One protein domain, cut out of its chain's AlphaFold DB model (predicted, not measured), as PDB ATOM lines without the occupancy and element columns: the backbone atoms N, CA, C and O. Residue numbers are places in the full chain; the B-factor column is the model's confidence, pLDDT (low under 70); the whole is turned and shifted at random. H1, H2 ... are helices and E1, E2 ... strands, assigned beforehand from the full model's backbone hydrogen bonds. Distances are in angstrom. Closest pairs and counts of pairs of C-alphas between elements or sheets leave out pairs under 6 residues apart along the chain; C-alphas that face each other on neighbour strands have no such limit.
ATOM      1  N   LEU A 667     158.305 145.150  56.932       68.31
ATOM      2  CA  LEU A 667     159.102 144.293  57.799       68.31
ATOM      3  C   LEU A 667     158.733 144.459  59.277       68.31
ATOM      4  O   LEU A 667     158.471 143.469  59.953       68.31
ATOM      5  N   PHE A 668     158.633 145.694  59.778       74.25
ATOM      6  CA  PHE A 668     158.280 145.948  61.177       74.25
ATOM      7  C   PHE A 668     156.902 145.370  61.528       74.25
ATOM      8  O   PHE A 668     156.734 144.745  62.570       74.25
ATOM      9  N   ILE A 669     155.920 145.509  60.630       71.25
ATOM     10  CA  ILE A 669     154.577 144.939  60.822       71.25
ATOM     11  C   ILE A 669     154.638 143.407  60.867       71.25
ATOM     12  O   ILE A 669     153.982 142.795  61.714       71.25
ATOM     13  N   ARG A 670     155.422 142.783  59.977       73.38
ATOM     14  CA  ARG A 670     155.634 141.327  59.972       73.38
ATOM     15  C   ARG A 670     156.294 140.860  61.269       73.38
ATOM     16  O   ARG A 670     155.810 139.903  61.862       73.38
ATOM     17  N   LEU A 671     157.313 141.572  61.747       77.06
ATOM     18  CA  LEU A 671     158.030 141.270  62.991       77.06
ATOM     19  C   LEU A 671     157.154 141.461  64.238       77.06
ATOM     20  O   LEU A 671     157.134 140.599  65.110       77.06
ATOM     21  N   ALA A 672     156.370 142.537  64.310       78.00
ATOM     22  CA  ALA A 672     155.429 142.764  65.407       78.00
ATOM     23  C   ALA A 672     154.320 141.702  65.443       78.00
ATOM     24  O   ALA A 672     153.995 141.170  66.505       78.00
ATOM     25  N   SER A 673     153.775 141.348  64.274       76.06
ATOM     26  CA  SER A 673     152.821 140.243  64.132       76.06
ATOM     27  C   SER A 673     153.442 138.913  64.561       76.06
ATOM     28  O   SER A 673     152.835 138.151  65.306       76.06
ATOM     29  N   PHE A 674     154.678 138.649  64.135       78.94
ATOM     30  CA  PHE A 674     155.441 137.464  64.502       78.94
ATOM     31  C   PHE A 674     155.635 137.351  66.022       78.94
ATOM     32  O   PHE A 674     155.244 136.340  66.598       78.94
ATOM     33  N   ILE A 675     156.139 138.398  66.684       81.88
ATOM     34  CA  ILE A 675     156.338 138.406  68.142       81.88
ATOM     35  C   ILE A 675     155.010 138.194  68.878       81.88
ATOM     36  O   ILE A 675     154.948 137.386  69.800       81.88
ATOM     37  N   ASN A 676     153.928 138.855  68.460       80.88
ATOM     38  CA  ASN A 676     152.615 138.660  69.084       80.88
ATOM     39  C   ASN A 676     152.095 137.229  68.926       80.88
ATOM     40  O   ASN A 676     151.503 136.688  69.859       80.88
ATOM     41  N   ARG A 677     152.325 136.608  67.766       76.88
ATOM     42  CA  ARG A 677     151.968 135.208  67.541       76.88
ATOM     43  C   ARG A 677     152.770 134.286  68.474       76.88
ATOM     44  O   ARG A 677     152.149 133.505  69.189       76.88
ATOM     45  N   VAL A 678     154.092 134.473  68.588       76.56
ATOM     46  CA  VAL A 678     154.941 133.724  69.543       76.56
ATOM     47  C   VAL A 678     154.425 133.879  70.979       76.56
ATOM     48  O   VAL A 678     154.239 132.880  71.670       76.56
ATOM     49  N   LYS A 679     154.108 135.109  71.415       84.00
ATOM     50  CA  LYS A 679     153.542 135.395  72.749       84.00
ATOM     51  C   LYS A 679     152.225 134.656  72.995       84.00
ATOM     52  O   LYS A 679     152.037 134.085  74.069       84.00
ATOM     53  N   HIS A 680     151.326 134.656  72.012       78.38
ATOM     54  CA  HIS A 680     150.024 133.998  72.111       78.38
ATOM     55  C   HIS A 680     150.152 132.471  72.132       78.38
ATOM     56  O   HIS A 680     149.542 131.813  72.974       78.38
ATOM     57  N   SER A 681     150.962 131.901  71.235       76.94
ATOM     58  CA  SER A 681     151.246 130.464  71.222       76.94
ATOM     59  C   SER A 681     151.898 130.010  72.523       76.94
ATOM     60  O   SER A 681     151.507 128.983  73.061       76.94
ATOM     61  N   PHE A 682     152.814 130.806  73.079       79.62
ATOM     62  CA  PHE A 682     153.424 130.523  74.372       79.62
ATOM     63  C   PHE A 682     152.381 130.407  75.497       79.62
ATOM     64  O   PHE A 682     152.359 129.395  76.195       79.62
ATOM     65  N   VAL A 683     151.468 131.379  75.630       78.81
ATOM     66  CA  VAL A 683     150.385 131.325  76.638       78.81
ATOM     67  C   VAL A 683     149.483 130.111  76.416       78.81
ATOM     68  O   VAL A 683     149.151 129.414  77.369       78.81
ATOM     69  N   HIS A 684     149.128 129.816  75.163       76.12
ATOM     70  CA  HIS A 684     148.282 128.670  74.830       76.12
ATOM     71  C   HIS A 684     148.943 127.329  75.193       76.12
ATOM     72  O   HIS A 684     148.297 126.441  75.753       76.12
ATOM     73  N   CYS A 685     150.236 127.172  74.910       71.81
ATOM     74  CA  CYS A 685     150.999 125.975  75.269       71.81
ATOM     75  C   CYS A 685     151.223 125.852  76.783       71.81
ATOM     76  O   CYS A 685     151.344 124.741  77.293       71.81
ATOM     77  N   CYS A 686     151.221 126.973  77.505       71.06
ATOM     78  CA  CYS A 686     151.385 127.023  78.955       71.06
ATOM     79  C   CYS A 686     150.060 127.001  79.732       71.06
ATOM     80  O   CYS A 686     150.066 127.260  80.930       71.06
ATOM     81  N   THR A 687     148.935 126.660  79.094       64.00
ATOM     82  CA  THR A 687     147.594 126.598  79.721       64.00
ATOM     83  C   THR A 687     147.492 125.658  80.926       64.00
ATOM     84  O   THR A 687     146.554 125.778  81.702       64.00
ATOM     85  N   TYR A 688     148.464 124.763  81.130       63.88
ATOM     86  CA  TYR A 688     148.584 123.958  82.351       63.88
ATOM     87  C   TYR A 688     148.987 124.767  83.597       63.88
ATOM     88  O   TYR A 688     148.871 124.265  84.713       63.88
ATOM     89  N   PHE A 689     149.456 126.003  83.423       66.81
ATOM     90  CA  PHE A 689     149.785 126.919  84.504       66.81
ATOM     91  C   PHE A 689     148.740 128.040  84.537       66.81
ATOM     92  O   PHE A 689     148.830 128.994  83.766       66.81
ATOM     93  N   ASP A 690     147.790 127.967  85.475       60.28
ATOM     94  CA  ASP A 690     146.681 128.932  85.654       60.28
ATOM     95  C   ASP A 690     147.121 130.394  85.918       60.28
ATOM     96  O   ASP A 690     146.297 131.278  86.141       60.28
ATOM     97  N   SER A 691     148.424 130.675  85.918       78.69
ATOM     98  CA  SER A 691     149.002 131.950  86.338       78.69
ATOM     99  C   SER A 691     150.041 132.539  85.377       78.69
ATOM    100  O   SER A 691     150.741 133.474  85.765       78.69
ATOM    101  N   ILE A 692     150.153 132.025  84.143       84.12
ATOM    102  CA  ILE A 692     151.060 132.584  83.128       84.12
ATOM    103  C   ILE A 692     150.299 133.522  82.187       84.12
ATOM    104  O   ILE A 692     149.421 133.095  81.438       84.12
ATOM    105  N   CYS A 693     150.665 134.802  82.170       87.19
ATOM    106  CA  CYS A 693     150.137 135.771  81.210       87.19
ATOM    107  C   CYS A 693     151.164 136.858  80.872       87.19
ATOM    108  O   CYS A 693     152.102 137.113  81.621       87.19
ATOM    109  N   TRP A 694     151.003 137.526  79.732       87.75
ATOM    110  CA  TRP A 694     151.789 138.724  79.427       87.75
ATOM    111  C   TRP A 694     151.167 139.934  80.127       87.75
ATOM    112  O   TRP A 694     149.945 140.089  80.137       87.75
ATOM    113  N   SER A 695     151.999 140.798  80.711       82.88
ATOM    114  CA  SER A 695     151.553 142.049  81.324       82.88
ATOM    115  C   SER A 695     150.825 142.885  80.278       82.88
ATOM    116  O   SER A 695     151.390 143.225  79.243       82.88
ATOM    117  N   SER A 696     149.583 143.268  80.557       55.88
ATOM    118  CA  SER A 696     148.794 144.112  79.663       55.88
ATOM    119  C   SER A 696     149.495 145.462  79.431       55.88
ATOM    120  O   SER A 696     149.524 146.308  80.320       55.88
ATOM    121  N   ASN A 697     150.090 145.617  78.245       57.31
ATOM    122  CA  ASN A 697     150.479 146.821  77.493       57.31
ATOM    123  C   ASN A 697     151.309 147.957  78.125       57.31
ATOM    124  O   ASN A 697     151.945 148.688  77.366       57.31
ATOM    125  N   GLU A 698     151.419 148.113  79.443       52.03
ATOM    126  CA  GLU A 698     152.211 149.212  80.035       52.03
ATOM    127  C   GLU A 698     153.721 149.103  79.734       52.03
ATOM    128  O   GLU A 698     154.465 150.087  79.829       52.03
ATOM    129  N   ASN A 699     154.179 147.914  79.322       60.00
ATOM    130  CA  ASN A 699     155.596 147.609  79.140       60.00
ATOM    131  C   ASN A 699     155.969 147.034  77.770       60.00
ATOM    132  O   ASN A 699     157.150 146.770  77.571       60.00
ATOM    133  N   ASN A 700     155.028 146.928  76.821       77.94
ATOM    134  CA  ASN A 700     155.320 146.533  75.439       77.94
ATOM    135  C   ASN A 700     155.996 147.698  74.690       77.94
ATOM    136  O   ASN A 700     155.337 148.510  74.033       77.94
ATOM    137  N   ARG A 701     157.315 147.838  74.850       82.75
ATOM    138  CA  ARG A 701     158.085 148.980  74.333       82.75
ATOM    139  C   ARG A 701     158.986 148.538  73.201       82.75
ATOM    140  O   ARG A 701     159.766 147.608  73.355       82.75
ATOM    141  N   TRP A 702     158.919 149.249  72.086       85.19
ATOM    142  CA  TRP A 702     159.823 149.045  70.964       85.19
ATOM    143  C   TRP A 702     160.885 150.138  70.961       85.19
ATOM    144  O   TRP A 702     160.567 151.318  71.109       85.19
ATOM    145  N   SER A 703     162.142 149.761  70.776       86.19
ATOM    146  CA  SER A 703     163.243 150.701  70.566       86.19
ATOM    147  C   SER A 703     164.235 150.103  69.591       86.19
ATOM    148  O   SER A 703     164.376 148.890  69.541       86.19
ATOM    149  N   GLY A 704     164.956 150.917  68.833       83.12
ATOM    150  CA  GLY A 704     165.945 150.362  67.926       83.12
ATOM    151  C   GLY A 704     166.413 151.324  66.855       83.12
ATOM    152  O   GLY A 704     166.028 152.492  66.821       83.12
ATOM    153  N   ASN A 705     167.249 150.794  65.975       83.38
ATOM    154  CA  ASN A 705     167.677 151.396  64.722       83.38
ATOM    155  C   ASN A 705     167.464 150.379  63.579       83.38
ATOM    156  O   ASN A 705     166.912 149.302  63.792       83.38
ATOM    157  N   ASN A 706     167.903 150.700  62.360       77.88
ATOM    158  CA  ASN A 706     167.709 149.824  61.193       77.88
ATOM    159  C   ASN A 706     168.414 148.455  61.304       77.88
ATOM    160  O   ASN A 706     168.082 147.543  60.548       77.88
ATOM    161  N   GLN A 707     169.379 148.313  62.217       84.06
ATOM    162  CA  GLN A 707     170.135 147.079  62.430       84.06
ATOM    163  C   GLN A 707     169.652 146.291  63.645       84.06
ATOM    164  O   GLN A 707     169.765 145.074  63.647       84.06
ATOM    165  N   ILE A 708     169.143 146.948  64.685       86.50
ATOM    166  CA  ILE A 708     168.748 146.300  65.938       86.50
ATOM    167  C   ILE A 708     167.386 146.835  66.359       86.50
ATOM    168  O   ILE A 708     167.244 148.033  66.599       86.50
ATOM    169  N   ILE A 709     166.404 145.947  66.488       86.75
ATOM    170  CA  ILE A 709     165.048 146.245  66.948       86.75
ATOM    171  C   ILE A 709     164.803 145.468  68.239       86.75
ATOM    172  O   ILE A 709     164.693 144.249  68.224       86.75
ATOM    173  N   ASP A 710     164.670 146.176  69.348       88.50
ATOM    174  CA  ASP A 710     164.307 145.615  70.641       88.50
ATOM    175  C   ASP A 710     162.798 145.768  70.890       88.50
ATOM    176  O   ASP A 710     162.224 146.840  70.681       88.50
ATOM    177  N   ASN A 711     162.167 144.714  71.401       90.69
ATOM    178  CA  ASN A 711     160.839 144.710  71.997       90.69
ATOM    179  C   ASN A 711     160.943 144.262  73.456       90.69
ATOM    180  O   ASN A 711     161.261 143.112  73.732       90.69
ATOM    181  N   TYR A 712     160.662 145.166  74.382       89.00
ATOM    182  CA  TYR A 712     160.575 144.881  75.808       89.00
ATOM    183  C   TYR A 712     159.138 144.508  76.160       89.00
ATOM    184  O   TYR A 712     158.208 145.091  75.609       89.00
ATOM    185  N   ASP A 713     158.966 143.561  77.072       91.44
ATOM    186  CA  ASP A 713     157.687 143.163  77.652       91.44
ATOM    187  C   ASP A 713     157.895 142.588  79.065       91.44
ATOM    188  O   ASP A 713     159.025 142.475  79.543       91.44
ATOM    189  N   ILE A 714     156.814 142.236  79.754       87.00
ATOM    190  CA  ILE A 714     156.852 141.559  81.050       87.00
ATOM    191  C   ILE A 714     155.980 140.309  80.985       87.00
ATOM    192  O   ILE A 714     154.781 140.401  80.732       87.00
ATOM    193  N   LEU A 715     156.569 139.156  81.281       88.25
ATOM    194  CA  LEU A 715     155.845 137.914  81.506       88.25
ATOM    195  C   LEU A 715     155.512 137.784  82.994       88.25
ATOM    196  O   LEU A 715     156.382 137.921  83.852       88.25
ATOM    197  N   ILE A 716     154.245 137.551  83.303       85.56
ATOM    198  CA  ILE A 716     153.744 137.337  84.657       85.56
ATOM    199  C   ILE A 716     153.595 135.833  84.856       85.56
ATOM    200  O   ILE A 716     152.955 135.170  84.041       85.56
ATOM    201  N   ILE A 717     154.205 135.307  85.918       85.12
ATOM    202  CA  ILE A 717     154.096 133.901  86.319       85.12
ATOM    203  C   ILE A 717     153.788 133.864  87.813       85.12
ATOM    204  O   ILE A 717     154.648 134.177  88.642       85.12
ATOM    205  N   GLY A 718     152.548 133.528  88.168       86.44
ATOM    206  CA  GLY A 718     152.080 133.689  89.545       86.44
ATOM    207  C   GLY A 718     152.116 135.163  89.953       86.44
ATOM    208  O   GLY A 718     151.528 136.017  89.294       86.44
ATOM    209  N   GLU A 719     152.839 135.468  91.027       84.00
ATOM    210  CA  GLU A 719     153.061 136.843  91.501       84.00
ATOM    211  C   GLU A 719     154.343 137.481  90.933       84.00
ATOM    212  O   GLU A 719     154.587 138.676  91.123       84.00
ATOM    213  N   ARG A 720     155.184 136.705  90.232       81.00
ATOM    214  CA  ARG A 720     156.467 137.187  89.705       81.00
ATOM    215  C   ARG A 720     156.275 137.898  88.369       81.00
ATOM    216  O   ARG A 720     155.471 137.489  87.534       81.00
ATOM    217  N   ARG A 721     157.062 138.955  88.155       86.44
ATOM    218  CA  ARG A 721     157.104 139.741  86.915       86.44
ATOM    219  C   ARG A 721     158.501 139.620  86.319       86.44
ATOM    220  O   ARG A 721     159.446 140.145  86.894       86.44
ATOM    221  N   LEU A 722     158.618 138.944  85.184       85.50
ATOM    222  CA  LEU A 722     159.873 138.708  84.477       85.50
ATOM    223  C   LEU A 722     159.964 139.644  83.267       85.50
ATOM    224  O   LEU A 722     159.205 139.472  82.311       85.50
ATOM    225  N   PRO A 723     160.856 140.649  83.270       86.06
ATOM    226  CA  PRO A 723     161.114 141.460  82.091       86.06
ATOM    227  C   PRO A 723     161.732 140.610  80.980       86.06
ATOM    228  O   PRO A 723     162.775 139.985  81.171       86.06
ATOM    229  N   ILE A 724     161.115 140.625  79.806       87.12
ATOM    230  CA  ILE A 724     161.582 139.926  78.610       87.12
ATOM    231  C   ILE A 724     161.908 140.961  77.537       87.12
ATOM    232  O   ILE A 724     161.159 141.912  77.333       87.12
ATOM    233  N   LYS A 725     163.023 140.789  76.836       89.12
ATOM    234  CA  LYS A 725     163.446 141.627  75.717       89.12
ATOM    235  C   LYS A 725     163.702 140.750  74.498       89.12
ATOM    236  O   LYS A 725     164.684 140.021  74.442       89.12
ATOM    237  N   PHE A 726     162.851 140.866  73.491       87.56
ATOM    238  CA  PHE A 726     163.072 140.298  72.168       87.56
ATOM    239  C   PHE A 726     163.944 141.265  71.364       87.56
ATOM    240  O   PHE A 726     163.504 142.361  71.037       87.56
ATOM    241  N   GLN A 727     165.172 140.890  71.044       88.44
ATOM    242  CA  GLN A 727     166.091 141.684  70.240       88.44
ATOM    243  C   GLN A 727     166.248 141.065  68.852       88.44
ATOM    244  O   GLN A 727     166.759 139.962  68.704       88.44
ATOM    245  N   ILE A 728     165.850 141.790  67.816       84.94
ATOM    246  CA  ILE A 728     165.984 141.391  66.418       84.94
ATOM    247  C   ILE A 728     167.182 142.124  65.817       84.94
ATOM    248  O   ILE A 728     167.213 143.351  65.814       84.94
ATOM    249  N   ILE A 729     168.153 141.389  65.288       84.44
ATOM    250  CA  ILE A 729     169.360 141.921  64.652       84.44
ATOM    251  C   ILE A 729     169.287 141.648  63.147       84.44
ATOM    252  O   ILE A 729     169.184 140.495  62.730       84.44
ATOM    253  N   ARG A 730     169.365 142.698  62.330       81.75
ATOM    254  CA  ARG A 730     169.422 142.649  60.866       81.75
ATOM    255  C   ARG A 730     170.869 142.731  60.393       81.75
ATOM    256  O   ARG A 730     171.579 143.689  60.688       81.75
ATOM    257  N   TYR A 731     171.286 141.743  59.613       81.25
ATOM    258  CA  TYR A 731     172.594 141.704  58.970       81.25
ATOM    259  C   TYR A 731     172.470 142.201  57.528       81.25
ATOM    260  O   TYR A 731     172.043 141.459  56.644       81.25
ATOM    261  N   GLU A 732     172.877 143.452  57.292       74.50
ATOM    262  CA  GLU A 732     172.763 144.140  55.990       74.50
ATOM    263  C   GLU A 732     173.439 143.392  54.830       74.50
ATOM    264  O   GLU A 732     173.021 143.508  53.685       74.50
ATOM    265  N   ASN A 733     174.468 142.592  55.113       71.38
ATOM    266  CA  ASN A 733     175.289 141.974  54.072       71.38
ATOM    267  C   ASN A 733     174.692 140.686  53.483       71.38
ATOM    268  O   ASN A 733     175.245 140.153  52.521       71.38
ATOM    269  N   ILE A 734     173.635 140.136  54.086       70.69
ATOM    270  CA  ILE A 734     173.149 138.776  53.792       70.69
ATOM    271  C   ILE A 734     171.618 138.644  53.840       70.69
ATOM    272  O   ILE A 734     171.121 137.523  53.782       70.69
ATOM    273  N   ASP A 735     170.877 139.755  53.949       71.25
ATOM    274  CA  ASP A 735     169.414 139.773  54.133       71.25
ATOM    275  C   ASP A 735     168.945 138.806  55.229       71.25
ATOM    276  O   ASP A 735     167.917 138.139  55.092       71.25
ATOM    277  N   MET A 736     169.729 138.699  56.313       75.69
ATOM    278  CA  MET A 736     169.421 137.793  57.416       75.69
ATOM    279  C   MET A 736     169.001 138.521  58.688       75.69
ATOM    280  O   MET A 736     169.568 139.551  59.054       75.69
ATOM    281  N   LEU A 737     168.036 137.938  59.391       76.81
ATOM    282  CA  LEU A 737     167.575 138.364  60.707       76.81
ATOM    283  C   LEU A 737     167.975 137.325  61.755       76.81
ATOM    284  O   LEU A 737     167.857 136.126  61.509       76.81
ATOM    285  N   LYS A 738     168.408 137.790  62.926       82.06
ATOM    286  CA  LYS A 738     168.616 136.987  64.138       82.06
ATOM    287  C   LYS A 738     167.662 137.485  65.219       82.06
ATOM    288  O   LYS A 738     167.547 138.691  65.398       82.06
ATOM    289  N   LEU A 739     166.998 136.582  65.936       82.00
ATOM    290  CA  LEU A 739     166.137 136.921  67.075       82.00
ATOM    291  C   LEU A 739     166.783 136.410  68.367       82.00
ATOM    292  O   LEU A 739     166.897 135.213  68.572       82.00
ATOM    293  N   ASN A 740     167.182 137.311  69.249       82.31
ATOM    294  CA  ASN A 740     167.590 136.988  70.610       82.31
ATOM    295  C   ASN A 740     166.406 137.260  71.544       82.31
ATOM    296  O   ASN A 740     165.654 138.207  71.314       82.31
ATOM    297  N   VAL A 741     166.244 136.486  72.617       81.38
ATOM    298  CA  VAL A 741     165.260 136.807  73.660       81.38
ATOM    299  C   VAL A 741     165.928 136.797  75.021       81.38
ATOM    300  O   VAL A 741     166.196 135.746  75.575       81.38
ATOM    301  N   GLU A 742     166.190 137.976  75.569       82.62
ATOM    302  CA  GLU A 742     166.790 138.138  76.890       82.62
ATOM    303  C   GLU A 742     165.687 138.132  77.960       82.62
ATOM    304  O   GLU A 742     164.728 138.896  77.862       82.62
ATOM    305  N   ILE A 743     165.819 137.317  79.006       79.50
ATOM    306  CA  ILE A 743     164.908 137.320  80.161       79.50
ATOM    307  C   ILE A 743     165.696 137.843  81.358       79.50
ATOM    308  O   ILE A 743     166.656 137.218  81.784       79.50
ATOM    309  N   LYS A 744     165.341 139.007  81.904       73.38
ATOM    310  CA  LYS A 744     166.034 139.531  83.086       73.38
ATOM    311  C   LYS A 744     165.450 138.908  84.349       73.38
ATOM    312  O   LYS A 744     164.265 139.064  84.616       73.38
ATOM    313  N   ASN A 745     166.297 138.258  85.135       68.75
ATOM    314  CA  ASN A 745     166.016 137.893  86.522       68.75
ATOM    315  C   ASN A 745     166.850 138.772  87.480       68.75
ATOM    316  O   ASN A 745     167.699 139.536  87.010       68.75
ATOM    317  N   ASP A 746     166.636 138.644  88.791       63.47
ATOM    318  CA  ASP A 746     167.381 139.341  89.850       63.47
ATOM    319  C   ASP A 746     168.916 139.187  89.713       63.47
ATOM    320  O   ASP A 746     169.644 140.135  90.002       63.47
ATOM    321  N   ASP A 747     169.400 138.076  89.133       59.03
ATOM    322  CA  ASP A 747     170.825 137.819  88.836       59.03
ATOM    323  C   ASP A 747     171.230 137.983  87.346       59.03
ATOM    324  O   ASP A 747     172.321 137.585  86.942       59.03
ATOM    325  N   MET A 748     170.395 138.610  86.503       52.03
ATOM    326  CA  MET A 748     170.649 138.833  85.061       52.03
ATOM    327  C   MET A 748     171.112 137.573  84.290       52.03
ATOM    328  O   MET A 748     172.174 137.556  83.667       52.03
ATOM    329  N   THR A 749     170.285 136.528  84.250       58.56
ATOM    330  CA  THR A 749     170.530 135.361  83.384       58.56
ATOM    331  C   THR A 749     170.115 135.652  81.939       58.56
ATOM    332  O   THR A 749     168.933 135.676  81.623       58.56
ATOM    333  N   ILE A 750     171.068 135.856  81.027       57.38
ATOM    334  CA  ILE A 750     170.759 135.990  79.593       57.38
ATOM    335  C   ILE A 750     170.554 134.594  78.999       57.38
ATOM    336  O   ILE A 750     171.503 133.821  78.888       57.38
ATOM    337  N   ILE A 751     169.328 134.280  78.585       57.88
ATOM    338  CA  ILE A 751     169.046 133.083  77.788       57.88
ATOM    339  C   ILE A 751     169.241 133.464  76.324       57.88
ATOM    340  O   ILE A 751     168.400 134.125  75.722       57.88
ATOM    341  N   GLU A 752     170.358 133.081  75.719       54.59
ATOM    342  CA  GLU A 752     170.492 133.228  74.273       54.59
ATOM    343  C   GLU A 752     169.690 132.129  73.581       54.59
ATOM    344  O   GLU A 752     170.151 130.999  73.437       54.59
ATOM    345  N   LEU A 753     168.478 132.458  73.137       57.88
ATOM    346  CA  LEU A 753     167.739 131.556  72.265       57.88
ATOM    347  C   LEU A 753     168.470 131.448  70.922       57.88
ATOM    348  O   LEU A 753     168.700 132.476  70.276       57.88
ATOM    349  N   PRO A 754     168.822 130.235  70.460       51.59
ATOM    350  CA  PRO A 754     169.459 130.035  69.171       51.59
ATOM    351  C   PRO A 754     168.407 130.150  68.064       51.59
ATOM    352  O   PRO A 754     168.130 129.201  67.336       51.59
ATOM    353  N   CYS A 755     167.782 131.316  67.913       56.06
ATOM    354  CA  CYS A 755     167.012 131.581  66.713       56.06
ATOM    355  C   CYS A 755     168.040 131.870  65.615       56.06
ATOM    356  O   CYS A 755     168.745 132.879  65.665       56.06
ATOM    357  N   GLY A 756     168.182 130.920  64.688       56.72
ATOM    358  CA  GLY A 756     169.132 130.958  63.581       56.72
ATOM    359  C   GLY A 756     169.030 132.205  62.697       56.72
ATOM    360  O   GLY A 756     168.293 133.149  62.963       56.72
ATOM    361  N   TYR A 757     169.819 132.221  61.631       64.19
ATOM    362  CA  TYR A 757     169.779 133.304  60.659       64.19
ATOM    363  C   TYR A 757     168.686 133.037  59.618       64.19
ATOM    364  O   TYR A 757     168.660 131.958  59.023       64.19
ATOM    365  N   TRP A 758     167.813 134.015  59.368       70.31
ATOM    366  CA  TRP A 758     166.655 133.842  58.477       70.31
ATOM    367  C   TRP A 758     166.612 134.877  57.372       70.31
ATOM    368  O   TRP A 758     166.797 136.056  57.656       70.31
ATOM    369  N   LYS A 759     166.247 134.467  56.156       70.81
ATOM    370  CA  LYS A 759     165.891 135.422  55.106       70.81
ATOM    371  C   LYS A 759     164.591 136.143  55.447       70.81
ATOM    372  O   LYS A 759     163.656 135.531  55.960       70.81
ATOM    373  N   GLU A 760     164.529 137.427  55.117       65.62
ATOM    374  CA  GLU A 760     163.391 138.308  55.415       65.62
ATOM    375  C   GLU A 760     162.035 137.766  54.910       65.62
ATOM    376  O   GLU A 760     161.006 137.937  55.568       65.62
ATOM    377  N   ASP A 761     162.032 137.051  53.782       71.94
ATOM    378  CA  ASP A 761     160.821 136.489  53.172       71.94
ATOM    379  C   ASP A 761     160.384 135.129  53.750       71.94
ATOM    380  O   ASP A 761     159.235 134.735  53.566       71.94
ATOM    381  N   ASP A 762     161.246 134.436  54.502       73.94
ATOM    382  CA  ASP A 762     160.970 133.091  55.043       73.94
ATOM    383  C   ASP A 762     160.409 133.099  56.475       73.94
ATOM    384  O   ASP A 762     160.087 132.045  57.027       73.94
ATOM    385  N   ILE A 763     160.262 134.277  57.093       68.00
ATOM    386  CA  ILE A 763     159.852 134.416  58.503       68.00
ATOM    387  C   ILE A 763     158.518 133.712  58.792       68.00
ATOM    388  O   ILE A 763     158.353 133.123  59.859       68.00
ATOM    389  N   GLU A 764     157.555 133.759  57.865       67.38
ATOM    390  CA  GLU A 764     156.250 133.115  58.076       67.38
ATOM    391  C   GLU A 764     156.327 131.588  58.003       67.38
ATOM    392  O   GLU A 764     155.672 130.915  58.794       67.38
ATOM    393  N   ASN A 765     157.182 131.049  57.129       70.69
ATOM    394  CA  ASN A 765     157.399 129.607  56.991       70.69
ATOM    395  C   ASN A 765     158.147 129.020  58.201       70.69
ATOM    396  O   ASN A 765     157.999 127.845  58.519       70.69
ATOM    397  N   GLN A 766     158.946 129.840  58.888       69.31
ATOM    398  CA  GLN A 766     159.739 129.452  60.061       69.31
ATOM    399  C   GLN A 766     158.987 129.647  61.392       69.31
ATOM    400  O   GLN A 766     159.521 129.322  62.454       69.31
ATOM    401  N   TYR A 767     157.759 130.182  61.359       70.62
ATOM    402  CA  TYR A 767     157.000 130.566  62.553       70.62
ATOM    403  C   TYR A 767     156.861 129.440  63.581       70.62
ATOM    404  O   TYR A 767     157.117 129.645  64.770       70.62
ATOM    405  N   GLU A 768     156.475 128.255  63.121       69.31
ATOM    406  CA  GLU A 768     156.222 127.105  63.986       69.31
ATOM    407  C   GLU A 768     157.518 126.603  64.633       69.31
ATOM    408  O   GLU A 768     157.581 126.434  65.850       69.31
ATOM    409  N   THR A 769     158.594 126.488  63.850       74.69
ATOM    410  CA  THR A 769     159.930 126.112  64.333       74.69
ATOM    411  C   THR A 769     160.431 127.066  65.413       74.69
ATOM    412  O   THR A 769     160.924 126.620  66.452       74.69
ATOM    413  N   ILE A 770     160.288 128.379  65.206       69.38
ATOM    414  CA  ILE A 770     160.755 129.379  66.174       69.38
ATOM    415  C   ILE A 770     159.900 129.345  67.438       69.38
ATOM    416  O   ILE A 770     160.442 129.382  68.539       69.38
ATOM    417  N   THR A 771     158.581 129.225  67.292       69.75
ATOM    418  CA  THR A 771     157.657 129.127  68.426       69.75
ATOM    419  C   THR A 771     157.970 127.897  69.278       69.75
ATOM    420  O   THR A 771     158.102 128.015  70.493       69.75
ATOM    421  N   ASN A 772     158.181 126.739  68.651       74.25
ATOM    422  CA  ASN A 772     158.526 125.502  69.350       74.25
ATOM    423  C   ASN A 772     159.895 125.589  70.034       74.25
ATOM    424  O   ASN A 772     160.030 125.171  71.181       74.25
ATOM    425  N   THR A 773     160.894 126.180  69.373       76.25
ATOM    426  CA  THR A 773     162.226 126.393  69.965       76.25
ATOM    427  C   THR A 773     162.147 127.336  71.166       76.25
ATOM    428  O   THR A 773     162.690 127.030  72.222       76.25
ATOM    429  N   PHE A 774     161.414 128.449  71.036       75.44
ATOM    430  CA  PHE A 774     161.165 129.392  72.126       75.44
ATOM    431  C   PHE A 774     160.507 128.702  73.324       75.44
ATOM    432  O   PHE A 774     160.978 128.850  74.445       75.44
ATOM    433  N   ILE A 775     159.448 127.921  73.086       75.50
ATOM    434  CA  ILE A 775     158.737 127.187  74.138       75.50
ATOM    435  C   ILE A 775     159.665 126.183  74.830       75.50
ATOM    436  O   ILE A 775     159.697 126.149  76.055       75.50
ATOM    437  N   LEU A 776     160.429 125.388  74.076       79.12
ATOM    438  CA  LEU A 776     161.329 124.375  74.641       79.12
ATOM    439  C   LEU A 776     162.425 124.994  75.511       79.12
ATOM    440  O   LEU A 776     162.627 124.564  76.645       79.12
ATOM    441  N   GLU A 777     163.101 126.022  75.007       78.44
ATOM    442  CA  GLU A 777     164.153 126.709  75.757       78.44
ATOM    443  C   GLU A 777     163.591 127.465  76.962       78.44
ATOM    444  O   GLU A 777     164.191 127.458  78.036       78.44
ATOM    445  N   PHE A 778     162.403 128.062  76.827       76.44
ATOM    446  CA  PHE A 778     161.722 128.677  77.957       76.44
ATOM    447  C   PHE A 778     161.364 127.641  79.025       76.44
ATOM    448  O   PHE A 778     161.564 127.905  80.204       76.44
ATOM    449  N   ILE A 779     160.858 126.464  78.645       76.25
ATOM    450  CA  ILE A 779     160.561 125.379  79.589       76.25
ATOM    451  C   ILE A 779     161.842 124.919  80.294       76.25
ATOM    452  O   ILE A 779     161.826 124.739  81.508       76.25
ATOM    453  N   ASN A 780     162.958 124.773  79.573       77.19
ATOM    454  CA  ASN A 780     164.248 124.423  80.174       77.19
ATOM    455  C   ASN A 780     164.710 125.484  81.181       77.19
ATOM    456  O   ASN A 780     165.105 125.147  82.300       77.19
ATOM    457  N   PHE A 781     164.610 126.761  80.808       76.62
ATOM    458  CA  PHE A 781     164.875 127.874  81.714       76.62
ATOM    459  C   PHE A 781     163.960 127.828  82.939       76.62
ATOM    460  O   PHE A 781     164.441 127.896  84.062       76.62
ATOM    461  N   TYR A 782     162.656 127.658  82.732       73.62
ATOM    462  CA  TYR A 782     161.654 127.643  83.790       73.62
ATOM    463  C   TYR A 782     161.841 126.473  84.760       73.62
ATOM    464  O   TYR A 782     161.723 126.661  85.964       73.62
ATOM    465  N   ASN A 783     162.184 125.285  84.259       75.12
ATOM    466  CA  ASN A 783     162.480 124.124  85.097       75.12
ATOM    467  C   ASN A 783     163.735 124.357  85.944       75.12
ATOM    468  O   ASN A 783     163.714 124.084  87.137       75.12
ATOM    469  N   THR A 784     164.784 124.939  85.354       71.69
ATOM    470  CA  THR A 784     165.993 125.336  86.100       71.69
ATOM    471  C   THR A 784     165.662 126.393  87.161       71.69
ATOM    472  O   THR A 784     166.195 126.365  88.260       71.69
ATOM    473  N   PHE A 785     164.736 127.299  86.843       65.38
ATOM    474  CA  PHE A 785     164.302 128.402  87.699       65.38
ATOM    475  C   PHE A 785     163.326 127.998  88.819       65.38
ATOM    476  O   PHE A 785     163.192 128.731  89.792       65.38
ATOM    477  N   ILE A 786     162.604 126.880  88.678       62.00
ATOM    478  CA  ILE A 786     161.743 126.312  89.732       62.00
ATOM    479  C   ILE A 786     162.540 125.443  90.710       62.00
ATOM    480  O   ILE A 786     162.130 125.294  91.860       62.00
ATOM    481  N   GLU A 787     163.622 124.812  90.248       50.62
ATOM    482  CA  GLU A 787     164.478 123.987  91.107       50.62
ATOM    483  C   GLU A 787     165.317 124.821  92.100       50.62
ATOM    484  O   GLU A 787     165.762 124.270  93.112       50.62
ATOM    485  N   GLU A 788     165.478 126.127  91.851       44.53
ATOM    486  CA  GLU A 788     166.022 127.144  92.776       44.53
ATOM    487  C   GLU A 788     164.929 127.809  93.631       44.53
ATOM    488  O   GLU A 788     165.165 127.972  94.855       44.53
TER     489      GLU A 788
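Overview. This is residues 667 to 788 of the 788 residues of the protein "Hypothetical protein" of Rotaria sp. Silwood1 (UniProt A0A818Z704). A long, twisted antiparallel sheet makes a wall, with H1 running lengthwise over it and the first part of H2 packed on H1. E3, E4 and E5 run along the long axis, the short strands E1 and E2 sit one after the other along the same side of E3, and a long unnamed stretch leads from E5 to H2. The printed part has 122 residues with two named helices and five named strands, in the order H1, E1, E2, E3, E4, E5, H2, and its class is mixed, helices and strands. The whole is compact, with a radius of gyration of the C-alphas of 14.3 A, yet elongated, spanning 42 by 25 by 24 A.

Along the chain. Find C-alpha 667 at (159.102, 144.293, 57.799); from there H1, residues 667 to 685, runs 26.6 A. Next come the short strands E1, residues 692 to 694, and E2, residues 701 to 704. E3, residues 708 to 717, covers 28.0 A, and E4, residues 720 to 731, starts at C-alpha 720 at (156.467, 137.187, 89.705) and covers 35.0 A. E5, residues 736 to 743, measures 23.2 A. H2, residues 767 to 787, measures 30.2 A and ends at C-alpha 787 at (164.478, 123.987, 91.107).

Arrangement. Look first at the branched sheet, where E3 has E1 beside residues 715 to 717 and E2 beside residues 708 to 712 on one side, and E4 on the other side. E1 and E3 are antiparallel, with N 693 and O 716 3.0 A apart. E2, E3, E4 and E5 form a meander, each strand the antiparallel neighbour of the one before. Within hydrogen-bond range are N 710 and O 703 at 2.7 A, N 711 and O 726 at 2.7 A, and N 727 and O 740 at 2.7 A. H1 is on the sheet at a height of 8.5 A, over E3 and only just over E4, on which 3 of its C-alphas fall; on the local plane it stands at 20 degrees to E3, along the strands. H1 and H2 touch, H2 with residues 767 to 775 alone, at a steep tilt of 50 degrees, the same way; their closest C-alphas, of Val 678 and Thr 771, are 5.5 A apart. H2 only grazes the sheet, with its residues 770 to 781. In H1 and H2 every O i to N i+4 pair is within hydrogen-bond range.

Size, cuts and confidence. The two C-alphas farthest apart, of Asp 690 and Asn 733, are 44.6 A apart. The printed part has no cut, and Glu 788 is the chain's last residue. The long link is E5 to H2, residues 744 to 766; look there for residues 758 to 759, paired antiparallel with residues 736 to 737 of E5. The mean pLDDT of the printed part is 74.7, and 33 residues are under 70, among them 745 to 757.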